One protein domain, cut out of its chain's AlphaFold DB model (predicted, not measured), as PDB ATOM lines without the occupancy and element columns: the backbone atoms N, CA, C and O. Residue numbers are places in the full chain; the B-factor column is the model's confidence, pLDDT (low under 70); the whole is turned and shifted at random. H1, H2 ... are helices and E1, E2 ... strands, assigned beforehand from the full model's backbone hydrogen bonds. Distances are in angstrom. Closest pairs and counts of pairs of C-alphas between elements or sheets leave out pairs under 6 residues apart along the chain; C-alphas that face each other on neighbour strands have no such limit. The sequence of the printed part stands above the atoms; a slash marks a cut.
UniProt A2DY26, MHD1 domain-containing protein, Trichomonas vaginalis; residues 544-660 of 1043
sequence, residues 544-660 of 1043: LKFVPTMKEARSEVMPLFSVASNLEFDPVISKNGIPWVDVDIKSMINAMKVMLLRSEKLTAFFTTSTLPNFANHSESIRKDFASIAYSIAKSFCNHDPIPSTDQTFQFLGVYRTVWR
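AT A GLANCE: This is residues 544 to 660 of the 1043 residues of the protein "MHD1 domain-containing protein" of Trichomonas vaginalis (UniProt A2DY26). A small head, made of the two-stranded sheet E1 E2 and the short helix H1, sits at one end of an elongated up-and-down bundle of three helices, H2, H3 and H4, each running against the one before it. Residues 608 to 614, of which 608 belongs to H2 and the rest to the link from H2 to H3, stick out at the far end. The printed part has 117 residues, with four named helices and two named strands in the order E1, H1, E2, H2, H3, H4 along the chain; the antiparallel sheet has the order E1 - E2, and the class is mostly helix. The whole is only just compact, close to loose, with a radius of gyration of the C-alphas of 16.1 A and spans of 51 by 33 by 20 A.

IN THESE COORDINATES: Strand E1, residues 546 to 548, begins with C-alpha 546 at (30.381, -21.275, 35.176); strand E2 is residues 581 to 583. Helix H1 is residues 557 to 564, H2 residues 585 to 608, 34.4 A long, and H3 residues 618 to 637, 27.8 A. Helix H4, residues 645 to 660, 22.5 A, ends with C-alpha 660 at (44.510, 2.175, 32.520).

HOW THE PARTS SIT: In the sheet, N 547 and O 582 are 2.8 A apart, within hydrogen-bond range. The closest C-alphas of H1 and E2, Val 557 and Asp 582, are 6.6 A apart. H1 touches H3 at a steep tilt of 46 degrees, closest at the C-alphas of Val 557 and Ser 635, 5.8 A; H3 does so with residues 628 to 635 alone. H3 is the hub, touching three helices. H2 and H3 form a helical hairpin at a shallow tilt of 18 degrees, closest at the C-alphas of Phe 606 and Ser 618, 6.3 A. H2 and H4 touch and run the same way at a shallow tilt of 20 degrees, closest at the C-alphas of Leu 596 and Val 658, 5.4 A. Every O i to N i+4 pair is within hydrogen-bond range in H1, H2 and H3, and 11 of 12 in H4.

THE WHOLE: The C-alphas farthest apart, Lys 575 and Thr 610, are 52.5 A apart. The printed part has no cut; the link H1 to E2 is long. Residues 565 to 567 and 608 to 612 have pLDDT under 70.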
ATOM      1  N   LEU A 544      35.477 -16.805  38.802       92.88
ATOM      2  CA  LEU A 544      34.516 -17.038  37.732       92.88
ATOM      3  C   LEU A 544      33.685 -18.275  38.075       92.88
ATOM      4  O   LEU A 544      34.215 -19.330  38.418       92.88
ATOM      5  N   LYS A 545      32.365 -18.136  37.978       92.81
ATOM      6  CA  LYS A 545      31.419 -19.230  38.177       92.81
ATOM      7  C   LYS A 545      30.762 -19.542  36.851       92.81
ATOM      8  O   LYS A 545      30.083 -18.698  36.275       92.81
ATOM      9  N   PHE A 546      30.971 -20.763  36.397       91.88
ATOM     10  CA  PHE A 546      30.381 -21.275  35.176       91.88
ATOM     11  C   PHE A 546      28.991 -21.840  35.477       91.88
ATOM     12  O   PHE A 546      28.800 -22.553  36.462       91.88
ATOM     13  N   VAL A 547      28.011 -21.476  34.654       91.38
ATOM     14  CA  VAL A 547      26.610 -21.877  34.795       91.38
ATOM     15  C   VAL A 547      26.208 -22.670  33.549       91.38
ATOM     16  O   VAL A 547      26.487 -22.217  32.435       91.38
ATOM     17  N   PRO A 548      25.564 -23.842  33.697       90.00
ATOM     18  CA  PRO A 548      25.050 -24.592  32.558       90.00
ATOM     19  C   PRO A 548      24.037 -23.763  31.770       90.00
ATOM     20  O   PRO A 548      23.202 -23.072  32.359       90.00
ATOM     21  N   THR A 549      24.063 -23.863  30.443       89.31
ATOM     22  CA  THR A 549      23.066 -23.214  29.581       89.31
ATOM     23  C   THR A 549      22.459 -24.194  28.582       89.31
ATOM     24  O   THR A 549      22.886 -25.336  28.461       89.31
ATOM     25  N   MET A 550      21.416 -23.757  27.871       87.56
ATOM     26  CA  MET A 550      20.781 -24.543  26.801       87.56
ATOM     27  C   MET A 550      21.450 -24.344  25.431       87.56
ATOM     28  O   MET A 550      20.959 -24.857  24.426       87.56
ATOM     29  N   LYS A 551      22.519 -23.542  25.359       87.94
ATOM     30  CA  LYS A 551      23.210 -23.177  24.118       87.94
ATOM     31  C   LYS A 551      24.688 -23.545  24.234       87.94
ATOM     32  O   LYS A 551      25.239 -23.606  25.328       87.94
ATOM     33  N   GLU A 552      25.331 -23.774  23.094       87.88
ATOM     34  CA  GLU A 552      26.787 -23.921  23.047       87.88
ATOM     35  C   GLU A 552      27.469 -22.650  23.574       87.88
ATOM     36  O   GLU A 552      26.996 -21.535  23.326       87.88
ATOM     37  N   ALA A 553      28.576 -22.818  24.303       87.38
ATOM     38  CA  ALA A 553      29.371 -21.710  24.808       87.38
ATOM     39  C   ALA A 553      29.775 -20.778  23.667       87.38
ATOM     40  O   ALA A 553      30.263 -21.203  22.616       87.38
ATOM     41  N   ARG A 554      29.593 -19.475  23.893       90.06
ATOM     42  CA  ARG A 554      30.002 -18.457  22.926       90.06
ATOM     43  C   ARG A 554      31.520 -18.478  22.747       90.06
ATOM     44  O   ARG A 554      32.262 -18.768  23.687       90.06
ATOM     45  N   SER A 555      31.988 -18.080  21.564       88.62
ATOM     46  CA  SER A 555      33.421 -18.018  21.230       88.62
ATOM     47  C   SER A 555      34.253 -17.206  22.236       88.62
ATOM     48  O   SER A 555      35.427 -17.481  22.454       88.62
ATOM     49  N   GLU A 556      33.627 -16.227  22.884       87.44
ATOM     50  CA  GLU A 556      34.189 -15.341  23.894       87.44
ATOM     51  C   GLU A 556      34.378 -16.023  25.248       87.44
ATOM     52  O   GLU A 556      35.283 -15.659  25.990       87.44
ATOM     53  N   VAL A 557      33.531 -17.001  25.579       89.06
ATOM     54  CA  VAL A 557      33.588 -17.756  26.840       89.06
ATOM     55  C   VAL A 557      34.656 -18.847  26.769       89.06
ATOM     56  O   VAL A 557      35.266 -19.172  27.784       89.06
ATOM     57  N   MET A 558      34.945 -19.368  25.573       90.56
ATOM     58  CA  MET A 558      35.890 -20.474  25.382       90.56
ATOM     59  C   MET A 558      37.308 -20.207  25.919       90.56
ATOM     60  O   MET A 558      37.825 -21.084  26.609       90.56
ATOM     61  N   PRO A 559      37.939 -19.030  25.708       89.38
ATOM     62  CA  PRO A 559      39.220 -18.714  26.336       89.38
ATOM     63  C   PRO A 559      39.161 -18.799  27.865       89.38
ATOM     64  O   PRO A 559      40.023 -19.425  28.472       89.38
ATOM     65  N   LEU A 560      38.111 -18.251  28.488       89.81
ATOM     66  CA  LEU A 560      37.936 -18.298  29.943       89.81
ATOM     67  C   LEU A 560      37.723 -19.730  30.433       89.81
ATOM     68  O   LEU A 560      38.323 -20.128  31.426       89.81
ATOM     69  N   PHE A 561      36.912 -20.510  29.716       88.06
ATOM     70  CA  PHE A 561      36.639 -21.906  30.043       88.06
ATOM     71  C   PHE A 561      37.892 -22.784  29.919       88.06
ATOM     72  O   PHE A 561      38.160 -23.598  30.795       88.06
ATOM     73  N   SER A 562      38.705 -22.577  28.877       86.12
ATOM     74  CA  SER A 562      39.953 -23.324  28.667       86.12
ATOM     75  C   SER A 562      40.995 -23.070  29.757       86.12
ATOM     76  O   SER A 562      41.736 -23.974  30.121       86.12
ATOM     77  N   VAL A 563      41.028 -21.856  30.312       82.56
ATOM     78  CA  VAL A 563      41.907 -21.516  31.439       82.56
ATOM     79  C   VAL A 563      41.324 -22.037  32.758       82.56
ATOM     80  O   VAL A 563      42.060 -22.401  33.670       82.56
ATOM     81  N   ALA A 564      39.996 -22.110  32.854       81.75
ATOM     82  CA  ALA A 564      39.272 -22.583  34.025       81.75
ATOM     83  C   ALA A 564      39.080 -24.107  34.088       81.75
ATOM     84  O   ALA A 564      38.495 -24.588  35.054       81.75
ATOM     85  N   SER A 565      39.569 -24.878  33.112       65.25
ATOM     86  CA  SER A 565      39.324 -26.327  32.999       65.25
ATOM     87  C   SER A 565      39.866 -27.164  34.166       65.25
ATOM     88  O   SER A 565      39.574 -28.350  34.254       65.25
ATOM     89  N   ASN A 566      40.653 -26.558  35.057       65.25
ATOM     90  CA  ASN A 566      41.108 -27.169  36.308       65.25
ATOM     91  C   ASN A 566      40.076 -27.065  37.449       65.25
ATOM     92  O   ASN A 566      40.307 -27.610  38.527       65.25
ATOM     93  N   LEU A 567      38.969 -26.343  37.254       69.19
ATOM     94  CA  LEU A 567      37.864 -26.281  38.207       69.19
ATOM     95  C   LEU A 567      36.987 -27.529  38.062       69.19
ATOM     96  O   LEU A 567      36.724 -27.977  36.949       69.19
ATOM     97  N   GLU A 568      36.508 -28.066  39.188       73.50
ATOM     98  CA  GLU A 568      35.557 -29.188  39.258       73.50
ATOM     99  C   GLU A 568      34.179 -28.782  38.695       73.50
ATOM    100  O   GLU A 568      33.200 -28.609  39.422       73.50
ATOM    101  N   PHE A 569      34.096 -28.568  37.387       79.06
ATOM    102  CA  PHE A 569      32.861 -28.296  36.670       79.06
ATOM    103  C   PHE A 569      32.790 -29.230  35.468       79.06
ATOM    104  O   PHE A 569      33.627 -29.149  34.572       79.06
ATOM    105  N   ASP A 570      31.796 -30.112  35.464       80.56
ATOM    106  CA  ASP A 570      31.569 -31.083  34.393       80.56
ATOM    107  C   ASP A 570      30.463 -30.552  33.461       80.56
ATOM    108  O   ASP A 570      29.272 -30.693  33.768       80.56
ATOM    109  N   PRO A 571      30.801 -29.818  32.380       83.25
ATOM    110  CA  PRO A 571      29.799 -29.257  31.485       83.25
ATOM    111  C   PRO A 571      29.120 -30.355  30.663       83.25
ATOM    112  O   PRO A 571      29.743 -31.320  30.226       83.25
ATOM    113  N   VAL A 572      27.856 -30.134  30.299       84.88
ATOM    114  CA  VAL A 572      27.248 -30.889  29.196       84.88
ATOM    115  C   VAL A 572      27.961 -30.493  27.902       84.88
ATOM    116  O   VAL A 572      27.977 -29.318  27.541       84.88
ATOM    117  N   ILE A 573      28.573 -31.453  27.210       86.81
ATOM    118  CA  ILE A 573      29.306 -31.210  25.961       86.81
ATOM    119  C   ILE A 573      28.376 -31.449  24.769       86.81
ATOM    120  O   ILE A 573      27.684 -32.466  24.690       86.81
ATOM    121  N   SER A 574      28.352 -30.508  23.825       86.00
ATOM    122  CA  SER A 574      27.583 -30.642  22.590       86.00
ATOM    123  C   SER A 574      28.134 -31.742  21.678       86.00
ATOM    124  O   SER A 574      29.265 -32.201  21.822       86.00
ATOM    125  N   LYS A 575      27.369 -32.113  20.643       84.94
ATOM    126  CA  LYS A 575      27.852 -33.030  19.592       84.94
ATOM    127  C   LYS A 575      29.099 -32.510  18.860       84.94
ATOM    128  O   LYS A 575      29.835 -33.313  18.302       84.94
ATOM    129  N   ASN A 576      29.331 -31.195  18.880       85.19
ATOM    130  CA  ASN A 576      30.487 -30.542  18.264       85.19
ATOM    131  C   ASN A 576      31.686 -30.424  19.224       85.19
ATOM    132  O   ASN A 576      32.694 -29.823  18.860       85.19
ATOM    133  N   GLY A 577      31.587 -30.952  20.451       85.88
ATOM    134  CA  GLY A 577      32.639 -30.836  21.463       85.88
ATOM    135  C   GLY A 577      32.656 -29.496  22.209       85.88
ATOM    136  O   GLY A 577      33.596 -29.239  22.956       85.88
ATOM    137  N   ILE A 578      31.645 -28.637  22.021       87.00
ATOM    138  CA  ILE A 578      31.570 -27.321  22.671       87.00
ATOM    139  C   ILE A 578      30.741 -27.448  23.958       87.00
ATOM    140  O   ILE A 578      29.611 -27.942  23.900       87.00
ATOM    141  N   PRO A 579      31.253 -27.020  25.124       89.94
ATOM    142  CA  PRO A 579      30.509 -27.101  26.376       89.94
ATOM    143  C   PRO A 579      29.286 -26.178  26.353       89.94
ATOM    144  O   PRO A 579      29.321 -25.090  25.784       89.94
ATOM    145  N   TRP A 580      28.193 -26.596  26.980       90.88
ATOM    146  CA  TRP A 580      26.969 -25.808  27.125       90.88
ATOM    147  C   TRP A 580      27.017 -24.985  28.407       90.88
ATOM    148  O   TRP A 580      26.440 -25.343  29.437       90.88
ATOM    149  N   VAL A 581      27.777 -23.894  28.363       90.94
ATOM    150  CA  VAL A 581      28.142 -23.130  29.555       90.94
ATOM    151  C   VAL A 581      28.247 -21.635  29.258       90.94
ATOM    152  O   VAL A 581      28.670 -21.237  28.174       90.94
ATOM    153  N   ASP A 582      27.872 -20.811  30.233       91.19
ATOM    154  CA  ASP A 582      28.145 -19.370  30.268       91.19
ATOM    155  C   ASP A 582      28.720 -18.991  31.644       91.19
ATOM    156  O   ASP A 582      28.839 -19.834  32.536       91.19
ATOM    157  N   VAL A 583      29.126 -17.740  31.820       93.19
ATOM    158  CA  VAL A 583      29.744 -17.247  33.054       93.19
ATOM    159  C   VAL A 583      28.760 -16.360  33.806       93.19
ATOM    160  O   VAL A 583      28.237 -15.403  33.250       93.19
ATOM    161  N   ASP A 584      28.548 -16.620  35.095       94.50
ATOM    162  CA  ASP A 584      27.685 -15.791  35.938       94.50
ATOM    163  C   ASP A 584      28.164 -14.326  35.968       94.50
ATOM    164  O   ASP A 584      29.326 -14.038  36.277       94.50
ATOM    165  N   ILE A 585      27.252 -13.384  35.713       94.81
ATOM    166  CA  ILE A 585      27.546 -11.943  35.630       94.81
ATOM    167  C   ILE A 585      28.191 -11.419  36.920       94.81
ATOM    168  O   ILE A 585      29.172 -10.669  36.869       94.81
ATOM    169  N   LYS A 586      27.673 -11.813  38.094       95.44
ATOM    170  CA  LYS A 586      28.228 -11.361  39.384       95.44
ATOM    171  C   LYS A 586      29.650 -11.885  39.573       95.44
ATOM    172  O   LYS A 586      30.507 -11.159  40.079       95.44
ATOM    173  N   SER A 587      29.911 -13.117  39.143       95.44
ATOM    174  CA  SER A 587      31.239 -13.723  39.157       95.44
ATOM    175  C   SER A 587      32.228 -12.983  38.246       95.44
ATOM    176  O   SER A 587      33.332 -12.689  38.695       95.44
ATOM    177  N   MET A 588      31.818 -12.545  37.045       96.19
ATOM    178  CA  MET A 588      32.657 -11.724  36.155       96.19
ATOM    179  C   MET A 588      33.010 -10.365  36.774       96.19
ATOM    180  O   MET A 588      34.166  -9.941  36.719       96.19
ATOM    181  N   ILE A 589      32.042  -9.693  37.410       96.25
ATOM    182  CA  ILE A 589      32.282  -8.427  38.126       96.25
ATOM    183  C   ILE A 589      33.286  -8.636  39.265       96.25
ATOM    184  O   ILE A 589      34.215  -7.844  39.433       96.25
ATOM    185  N   ASN A 590      33.116  -9.699  40.054       95.69
ATOM    186  CA  ASN A 590      34.024 -10.012  41.155       95.69
ATOM    187  C   ASN A 590      35.425 -10.379  40.652       95.69
ATOM    188  O   ASN A 590      36.402  -9.890  41.217       95.69
ATOM    189  N   ALA A 591      35.527 -11.143  39.565       95.25
ATOM    190  CA  ALA A 591      36.795 -11.452  38.916       95.25
ATOM    191  C   ALA A 591      37.519 -10.187  38.469       95.25
ATOM    192  O   ALA A 591      38.697 -10.013  38.774       95.25
ATOM    193  N   MET A 592      36.800  -9.252  37.843       96.25
ATOM    194  CA  MET A 592      37.373  -7.976  37.425       96.25
ATOM    195  C   MET A 592      37.825  -7.119  38.622       96.25
ATOM    196  O   MET A 592      38.871  -6.475  38.561       96.25
ATOM    197  N   LYS A 593      37.100  -7.149  39.750       95.38
ATOM    198  CA  LYS A 593      37.513  -6.470  40.997       95.38
ATOM    199  C   LYS A 593      38.764  -7.093  41.618       95.38
ATOM    200  O   LYS A 593      39.659  -6.367  42.041       95.38
ATOM    201  N   VAL A 594      38.843  -8.425  41.671       93.31
ATOM    202  CA  VAL A 594      40.047  -9.127  42.146       93.31
ATOM    203  C   VAL A 594      41.219  -8.840  41.217       93.31
ATOM    204  O   VAL A 594      42.320  -8.571  41.692       93.31
ATOM    205  N   MET A 595      40.978  -8.817  39.908       92.31
ATOM    206  CA  MET A 595      41.971  -8.436  38.916       92.31
ATOM    207  C   MET A 595      42.468  -7.012  39.142       92.31
ATOM    208  O   MET A 595      43.679  -6.827  39.176       92.31
ATOM    209  N   LEU A 596      41.590  -6.033  39.383       93.12
ATOM    210  CA  LEU A 596      41.992  -4.668  39.741       93.12
ATOM    211  C   LEU A 596      42.900  -4.650  40.974       93.12
ATOM    212  O   LEU A 596      44.031  -4.174  40.886       93.12
ATOM    213  N   LEU A 597      42.453  -5.256  42.076       91.06
ATOM    214  CA  LEU A 597      43.222  -5.327  43.320       91.06
ATOM    215  C   LEU A 597      44.609  -5.956  43.096       91.06
ATOM    216  O   LEU A 597      45.616  -5.460  43.595       91.06
ATOM    217  N   ARG A 598      44.678  -7.050  42.328       87.12
ATOM    218  CA  ARG A 598      45.942  -7.711  41.976       87.12
ATOM    219  C   ARG A 598      46.817  -6.833  41.088       87.12
ATOM    220  O   ARG A 598      48.018  -6.771  41.321       87.12
ATOM    221  N   SER A 599      46.232  -6.143  40.117       87.69
ATOM    222  CA  SER A 599      46.945  -5.275  39.174       87.69
ATOM    223  C   SER A 599      47.597  -4.089  39.880       87.69
ATOM    224  O   SER A 599      48.755  -3.775  39.606       87.69
ATOM    225  N   GLU A 600      46.885  -3.466  40.823       87.44
ATOM    226  CA  GLU A 600      47.404  -2.376  41.656       87.44
ATOM    227  C   GLU A 600      48.569  -2.856  42.522       87.44
ATOM    228  O   GLU A 600      49.639  -2.248  42.516       87.44
ATOM    229  N   LYS A 601      48.400  -3.997  43.198       84.25
ATOM    230  CA  LYS A 601      49.419  -4.583  44.078       84.25
ATOM    231  C   LYS A 601      50.657  -5.048  43.329       84.25
ATOM    232  O   LYS A 601      51.766  -4.770  43.764       84.25
ATOM    233  N   LEU A 602      50.488  -5.706  42.184       81.12
ATOM    234  CA  LEU A 602      51.603  -6.110  41.327       81.12
ATOM    235  C   LEU A 602      52.310  -4.891  40.746       81.12
ATOM    236  O   LEU A 602      53.534  -4.864  40.705       81.12
ATOM    237  N   THR A 603      51.570  -3.859  40.339       82.06
ATOM    238  CA  THR A 603      52.182  -2.618  39.856       82.06
ATOM    239  C   THR A 603      52.969  -1.938  40.966       82.06
ATOM    240  O   THR A 603      54.131  -1.615  40.747       82.06
ATOM    241  N   ALA A 604      52.400  -1.782  42.162       80.19
ATOM    242  CA  ALA A 604      53.106  -1.238  43.319       80.19
ATOM    243  C   ALA A 604      54.331  -2.088  43.675       80.19
ATOM    244  O   ALA A 604      55.404  -1.545  43.913       80.19
ATOM    245  N   PHE A 605      54.205  -3.412  43.639       76.69
ATOM    246  CA  PHE A 605      55.318  -4.321  43.847       76.69
ATOM    247  C   PHE A 605      56.392  -4.102  42.789       76.69
ATOM    248  O   PHE A 605      57.420  -3.573  43.142       76.69
ATOM    249  N   PHE A 606      56.169  -4.348  41.501       73.19
ATOM    250  CA  PHE A 606      57.225  -4.236  40.483       73.19
ATOM    251  C   PHE A 606      57.760  -2.816  40.235       73.19
ATOM    252  O   PHE A 606      58.851  -2.674  39.689       73.19
ATOM    253  N   THR A 607      57.010  -1.765  40.583       71.31
ATOM    254  CA  THR A 607      57.507  -0.377  40.485       71.31
ATOM    255  C   THR A 607      58.324   0.038  41.698       71.31
ATOM    256  O   THR A 607      59.217   0.869  41.566       71.31
ATOM    257  N   THR A 608      58.027  -0.513  42.879       65.81
ATOM    258  CA  THR A 608      58.718  -0.132  44.114       65.81
ATOM    259  C   THR A 608      59.733  -1.177  44.574       65.81
ATOM    260  O   THR A 608      60.678  -0.826  45.279       65.81
ATOM    261  N   SER A 609      59.530  -2.451  44.252       58.97
ATOM    262  CA  SER A 609      60.416  -3.560  44.570       58.97
ATOM    263  C   SER A 609      61.577  -3.519  43.598       58.97
ATOM    264  O   SER A 609      61.420  -3.507  42.379       58.97
ATOM    265  N   THR A 610      62.769  -3.468  44.173       63.62
ATOM    266  CA  THR A 610      64.059  -3.548  43.504       63.62
ATOM    267  C   THR A 610      64.304  -4.971  42.991       63.62
ATOM    268  O   THR A 610      65.362  -5.556  43.208       63.62
ATOM    269  N   LEU A 611      63.293  -5.582  42.361       67.12
ATOM    270  CA  LEU A 611      63.429  -6.927  41.850       67.12
ATOM    271  C   LEU A 611      64.435  -6.929  40.694       67.12
ATOM    272  O   LEU A 611      64.312  -6.128  39.764       67.12
ATOM    273  N   PRO A 612      65.390  -7.864  40.712       69.06
ATOM    274  CA  PRO A 612      66.291  -8.097  39.596       69.06
ATOM    275  C   PRO A 612      65.507  -8.343  38.308       69.06
ATOM    276  O   PRO A 612      64.477  -9.013  38.340       69.06
ATOM    277  N   ASN A 613      66.009  -7.884  37.158       72.44
ATOM    278  CA  ASN A 613      65.263  -8.006  35.898       72.44
ATOM    279  C   ASN A 613      64.923  -9.455  35.525       72.44
ATOM    280  O   ASN A 613      63.858  -9.692  34.970       72.44
ATOM    281  N   PHE A 614      65.768 -10.432  35.873       75.19
ATOM    282  CA  PHE A 614      65.464 -11.851  35.633       75.19
ATOM    283  C   PHE A 614      64.296 -12.388  36.479       75.19
ATOM    284  O   PHE A 614      63.750 -13.436  36.156       75.19
ATOM    285  N   ALA A 615      63.941 -11.700  37.568       73.38
ATOM    286  CA  ALA A 615      62.773 -11.980  38.402       73.38
ATOM    287  C   ALA A 615      61.617 -10.994  38.125       73.38
ATOM    288  O   ALA A 615      60.489 -11.200  38.577       73.38
ATOM    289  N   ASN A 616      61.871  -9.917  37.374       76.06
ATOM    290  CA  ASN A 616      60.891  -8.896  37.030       76.06
ATOM    291  C   ASN A 616      60.138  -9.269  35.744       76.06
ATOM    292  O   ASN A 616      60.423  -8.774  34.656       76.06
ATOM    293  N   HIS A 617      59.120 -10.113  35.887       76.75
ATOM    294  CA  HIS A 617      58.223 -10.497  34.793       76.75
ATOM    295  C   HIS A 617      57.008  -9.567  34.656       76.75
ATOM    296  O   HIS A 617      55.979  -9.972  34.113       76.75
ATOM    297  N   SER A 618      57.101  -8.322  35.143       78.75
ATOM    298  CA  SER A 618      55.971  -7.384  35.159       78.75
ATOM    299  C   SER A 618      55.322  -7.210  33.788       78.75
ATOM    300  O   SER A 618      54.100  -7.216  33.700       78.75
ATOM    301  N   GLU A 619      56.101  -7.122  32.710       80.38
ATOM    302  CA  GLU A 619      55.572  -6.960  31.352       80.38
ATOM    303  C   GLU A 619      54.809  -8.200  30.862       80.38
ATOM    304  O   GLU A 619      53.706  -8.064  30.333       80.38
ATOM    305  N   SER A 620      55.340  -9.406  31.104       81.81
ATOM    306  CA  SER A 620      54.655 -10.661  30.755       81.81
ATOM    307  C   SER A 620      53.344 -10.793  31.524       81.81
ATOM    308  O   SER A 620      52.290 -10.982  30.922       81.81
ATOM    309  N   ILE A 621      53.393 -10.589  32.845       82.69
ATOM    310  CA  ILE A 621      52.214 -10.662  33.713       82.69
ATOM    311  C   ILE A 621      51.172  -9.633  33.272       82.69
ATOM    312  O   ILE A 621      49.996  -9.964  33.177       82.69
ATOM    313  N   ARG A 622      51.583  -8.398  32.954       84.44
ATOM    314  CA  ARG A 622      50.680  -7.346  32.457       84.44
ATOM    315  C   ARG A 622      50.005  -7.737  31.147       84.44
ATOM    316  O   ARG A 622      48.806  -7.513  31.012       84.44
ATOM    317  N   LYS A 623      50.746  -8.317  30.198       86.94
ATOM    318  CA  LYS A 623      50.199  -8.753  28.906       86.94
ATOM    319  C   LYS A 623      49.146  -9.848  29.086       86.94
ATOM    320  O   LYS A 623      48.055  -9.753  28.528       86.94
ATOM    321  N   ASP A 624      49.454 -10.842  29.905       85.62
ATOM    322  CA  ASP A 624      48.561 -11.965  30.179       85.62
ATOM    323  C   ASP A 624      47.327 -11.517  30.985       85.62
ATOM    324  O   ASP A 624      46.195 -11.875  30.652       85.62
ATOM    325  N   PHE A 625      47.507 -10.638  31.981       88.19
ATOM    326  CA  PHE A 625      46.402  -9.997  32.700       88.19
ATOM    327  C   PHE A 625      45.501  -9.191  31.769       88.19
ATOM    328  O   PHE A 625      44.283  -9.307  31.866       88.19
ATOM    329  N   ALA A 626      46.079  -8.391  30.870       90.00
ATOM    330  CA  ALA A 626      45.316  -7.620  29.898       90.00
ATOM    331  C   ALA A 626      44.506  -8.540  28.974       90.00
ATOM    332  O   ALA A 626      43.338  -8.257  28.711       90.00
ATOM    333  N   SER A 627      45.088  -9.668  28.549       90.31
ATOM    334  CA  SER A 627      44.392 -10.680  27.749       90.31
ATOM    335  C   SER A 627      43.201 -11.282  28.498       90.31
ATOM    336  O   SER A 627      42.101 -11.334  27.952       90.31
ATOM    337  N   ILE A 628      43.379 -11.693  29.759       90.69
ATOM    338  CA  ILE A 628      42.284 -12.257  30.563       90.69
ATOM    339  C   ILE A 628      41.225 -11.190  30.854       90.69
ATOM    340  O   ILE A 628      40.036 -11.457  30.695       90.69
ATOM    341  N   ALA A 629      41.633  -9.972  31.226       93.56
ATOM    342  CA  ALA A 629      40.722  -8.853  31.457       93.56
ATOM    343  C   ALA A 629      39.851  -8.594  30.224       93.56
ATOM    344  O   ALA A 629      38.636  -8.426  30.335       93.56
ATOM    345  N   TYR A 630      40.475  -8.590  29.045       93.75
ATOM    346  CA  TYR A 630      39.795  -8.426  27.771       93.75
ATOM    347  C   TYR A 630      38.824  -9.575  27.486       93.75
ATOM    348  O   TYR A 630      37.684  -9.311  27.115       93.75
ATOM    349  N   SER A 631      39.218 -10.833  27.716       92.75
ATOM    350  CA  SER A 631      38.307 -11.975  27.579       92.75
ATOM    351  C   SER A 631      37.095 -11.854  28.506       92.75
ATOM    352  O   SER A 631      35.973 -11.983  28.028       92.75
ATOM    353  N   ILE A 632      37.289 -11.512  29.789       94.81
ATOM    354  CA  ILE A 632      36.182 -11.296  30.738       94.81
ATOM    355  C   ILE A 632      35.273 -10.158  30.256       94.81
ATOM    356  O   ILE A 632      34.055 -10.316  30.235       94.81
ATOM    357  N   ALA A 633      35.842  -9.024  29.835       94.88
ATOM    358  CA  ALA A 633      35.063  -7.884  29.357       94.88
ATOM    359  C   ALA A 633      34.274  -8.207  28.084       94.88
ATOM    360  O   ALA A 633      33.095  -7.873  27.990       94.88
ATOM    361  N   LYS A 634      34.882  -8.918  27.131       93.38
ATOM    362  CA  LYS A 634      34.215  -9.335  25.897       93.38
ATOM    363  C   LYS A 634      33.081 -10.329  26.178       93.38
ATOM    364  O   LYS A 634      32.000 -10.184  25.611       93.38
ATOM    365  N   SER A 635      33.294 -11.295  27.078       93.12
ATOM    366  CA  SER A 635      32.237 -12.208  27.538       93.12
ATOM    367  C   SER A 635      31.099 -11.461  28.229       93.12
ATOM    368  O   SER A 635      29.944 -11.790  27.984       93.12
ATOM    369  N   PHE A 636      31.415 -10.442  29.034       94.62
ATOM    370  CA  PHE A 636      30.432  -9.604  29.717       94.62
ATOM    371  C   PHE A 636      29.580  -8.790  28.730       94.62
ATOM    372  O   PHE A 636      28.353  -8.823  28.810       94.62
ATOM    373  N   CYS A 637      30.203  -8.094  27.772       90.75
ATOM    374  CA  CYS A 637      29.497  -7.284  26.770       90.75
ATOM    375  C   CYS A 637      28.563  -8.115  25.877       90.75
ATOM    376  O   CYS A 637      27.529  -7.612  25.443       90.75
ATOM    377  N   ASN A 638      28.928  -9.374  25.614       89.69
ATOM    378  CA  ASN A 638      28.166 -10.291  24.766       89.69
ATOM    379  C   ASN A 638      27.300 -11.279  25.572       89.69
ATOM    380  O   ASN A 638      26.835 -12.270  25.006       89.69
ATOM    381  N   HIS A 639      27.107 -11.043  26.875       89.62
ATOM    382  CA  HIS A 639      26.351 -11.935  27.756       89.62
ATOM    383  C   HIS A 639      24.857 -12.009  27.373       89.62
ATOM    384  O   HIS A 639      24.264 -11.012  26.963       89.62
ATOM    385  N   ASP A 640      24.252 -13.194  27.512       82.69
ATOM    386  CA  ASP A 640      22.834 -13.482  27.239       82.69
ATOM    387  C   ASP A 640      22.239 -14.213  28.463       82.69
ATOM    388  O   ASP A 640      22.638 -15.349  28.730       82.69
ATOM    389  N   PRO A 641      21.331 -13.593  29.241       84.31
ATOM    390  CA  PRO A 641      20.681 -12.302  28.994       84.31
ATOM    391  C   PRO A 641      21.620 -11.102  29.166       84.31
ATOM    392  O   PRO A 641      22.623 -11.183  29.876       84.31
ATOM    393  N   ILE A 642      21.265  -9.974  28.545       85.56
ATOM    394  CA  ILE A 642      22.015  -8.715  28.664       85.56
ATOM    395  C   ILE A 642      22.115  -8.321  30.154       85.56
ATOM    396  O   ILE A 642      21.098  -8.364  30.857       85.56
ATOM    397  N   PRO A 643      23.307  -7.953  30.666       88.19
ATOM    398  CA  PRO A 643      23.468  -7.519  32.052       88.19
ATOM    399  C   PRO A 643      22.615  -6.295  32.391       88.19
ATOM    400  O   PRO A 643      22.369  -5.444  31.536       88.19
ATOM    401  N   SER A 644      22.207  -6.155  33.657       88.31
ATOM    402  CA  SER A 644      21.457  -4.966  34.068       88.31
ATOM    403  C   SER A 644      22.296  -3.691  33.912       88.31
ATOM    404  O   SER A 644      23.530  -3.729  33.875       88.31
ATOM    405  N   THR A 645      21.626  -2.538  33.859       85.31
ATOM    406  CA  THR A 645      22.282  -1.222  33.788       85.31
ATOM    407  C   THR A 645      23.310  -1.049  34.916       85.31
ATOM    408  O   THR A 645      24.484  -0.789  34.652       85.31
ATOM    409  N   ASP A 646      22.911  -1.305  36.166       88.19
ATOM    410  CA  ASP A 646      23.794  -1.179  37.335       88.19
ATOM    411  C   ASP A 646      25.014  -2.103  37.250       88.19
ATOM    412  O   ASP A 646      26.140  -1.696  37.544       88.19
ATOM    413  N   GLN A 647      24.806  -3.348  36.812       92.31
ATOM    414  CA  GLN A 647      25.882  -4.322  36.630       92.31
ATOM    415  C   GLN A 647      26.857  -3.877  35.542       92.31
ATOM    416  O   GLN A 647      28.070  -3.973  35.730       92.31
ATOM    417  N   THR A 648      26.334  -3.361  34.431       90.94
ATOM    418  CA  THR A 648      27.124  -2.878  33.296       90.94
ATOM    419  C   THR A 648      28.043  -1.743  33.707       90.94
ATOM    420  O   THR A 648      29.246  -1.800  33.452       90.94
ATOM    421  N   PHE A 649      27.515  -0.733  34.394       90.25
ATOM    422  CA  PHE A 649      28.313   0.428  34.780       90.25
ATOM    423  C   PHE A 649      29.255   0.144  35.948       90.25
ATOM    424  O   PHE A 649      30.380   0.652  35.961       90.25
ATOM    425  N   GLN A 650      28.866  -0.741  36.873       93.56
ATOM    426  CA  GLN A 650      29.792  -1.266  37.873       93.56
ATOM    427  C   GLN A 650      30.969  -1.992  37.209       93.56
ATOM    428  O   GLN A 650      32.118  -1.760  37.586       93.56
ATOM    429  N   PHE A 651      30.702  -2.856  36.226       95.19
ATOM    430  CA  PHE A 651      31.746  -3.582  35.508       95.19
ATOM    431  C   PHE A 651      32.648  -2.631  34.714       95.19
ATOM    432  O   PHE A 651      33.870  -2.683  34.861       95.19
ATOM    433  N   LEU A 652      32.057  -1.726  33.927       94.69
ATOM    434  CA  LEU A 652      32.771  -0.743  33.110       94.69
ATOM    435  C   LEU A 652      33.714   0.122  33.954       94.69
ATOM    436  O   LEU A 652      34.870   0.320  33.577       94.69
ATOM    437  N   GLY A 653      33.252   0.597  35.115       93.12
ATOM    438  CA  GLY A 653      34.066   1.401  36.024       93.12
ATOM    439  C   GLY A 653      35.330   0.670  36.486       93.12
ATOM    440  O   GLY A 653      36.417   1.249  36.451       93.12
ATOM    441  N   VAL A 654      35.205  -0.608  36.861       95.00
ATOM    442  CA  VAL A 654      36.347  -1.436  37.284       95.00
ATOM    443  C   VAL A 654      37.250  -1.760  36.092       95.00
ATOM    444  O   VAL A 654      38.460  -1.554  36.175       95.00
ATOM    445  N   TYR A 655      36.676  -2.206  34.969       95.50
ATOM    446  CA  TYR A 655      37.426  -2.568  33.765       95.50
ATOM    447  C   TYR A 655      38.260  -1.403  33.231       95.50
ATOM    448  O   TYR A 655      39.418  -1.585  32.870       95.50
ATOM    449  N   ARG A 656      37.715  -0.185  33.242       92.81
ATOM    450  CA  ARG A 656      38.448   1.014  32.823       92.81
ATOM    451  C   ARG A 656      39.697   1.253  33.664       92.81
ATOM    452  O   ARG A 656      40.743   1.590  33.115       92.81
ATOM    453  N   THR A 657      39.609   1.092  34.982       92.69
ATOM    454  CA  THR A 657      40.774   1.252  35.864       92.69
ATOM    455  C   THR A 657      41.813   0.168  35.589       92.69
ATOM    456  O   THR A 657      42.995   0.477  35.464       92.69
ATOM    457  N   VAL A 658      41.372  -1.080  35.393       92.62
ATOM    458  CA  VAL A 658      42.246  -2.196  34.992       92.62
ATOM    459  C   VAL A 658      42.950  -1.892  33.664       92.62
ATOM    460  O   VAL A 658      44.172  -1.998  33.571       92.62
ATOM    461  N   TRP A 659      42.207  -1.436  32.654       92.00
ATOM    462  CA  TRP A 659      42.744  -1.061  31.346       92.00
ATOM    463  C   TRP A 659      43.794   0.057  31.444       92.00
ATOM    464  O   TRP A 659      44.859  -0.042  30.835       92.00
ATOM    465  N   ARG A 660      43.551   1.081  32.276       89.94
ATOM    466  CA  ARG A 660      44.510   2.175  32.520       89.94
ATOM    467  C   ARG A 660      45.821   1.704  33.142       89.94
ATOM    468  O   ARG A 660      46.863   2.254  32.806       89.94
TER     469      ARG A 660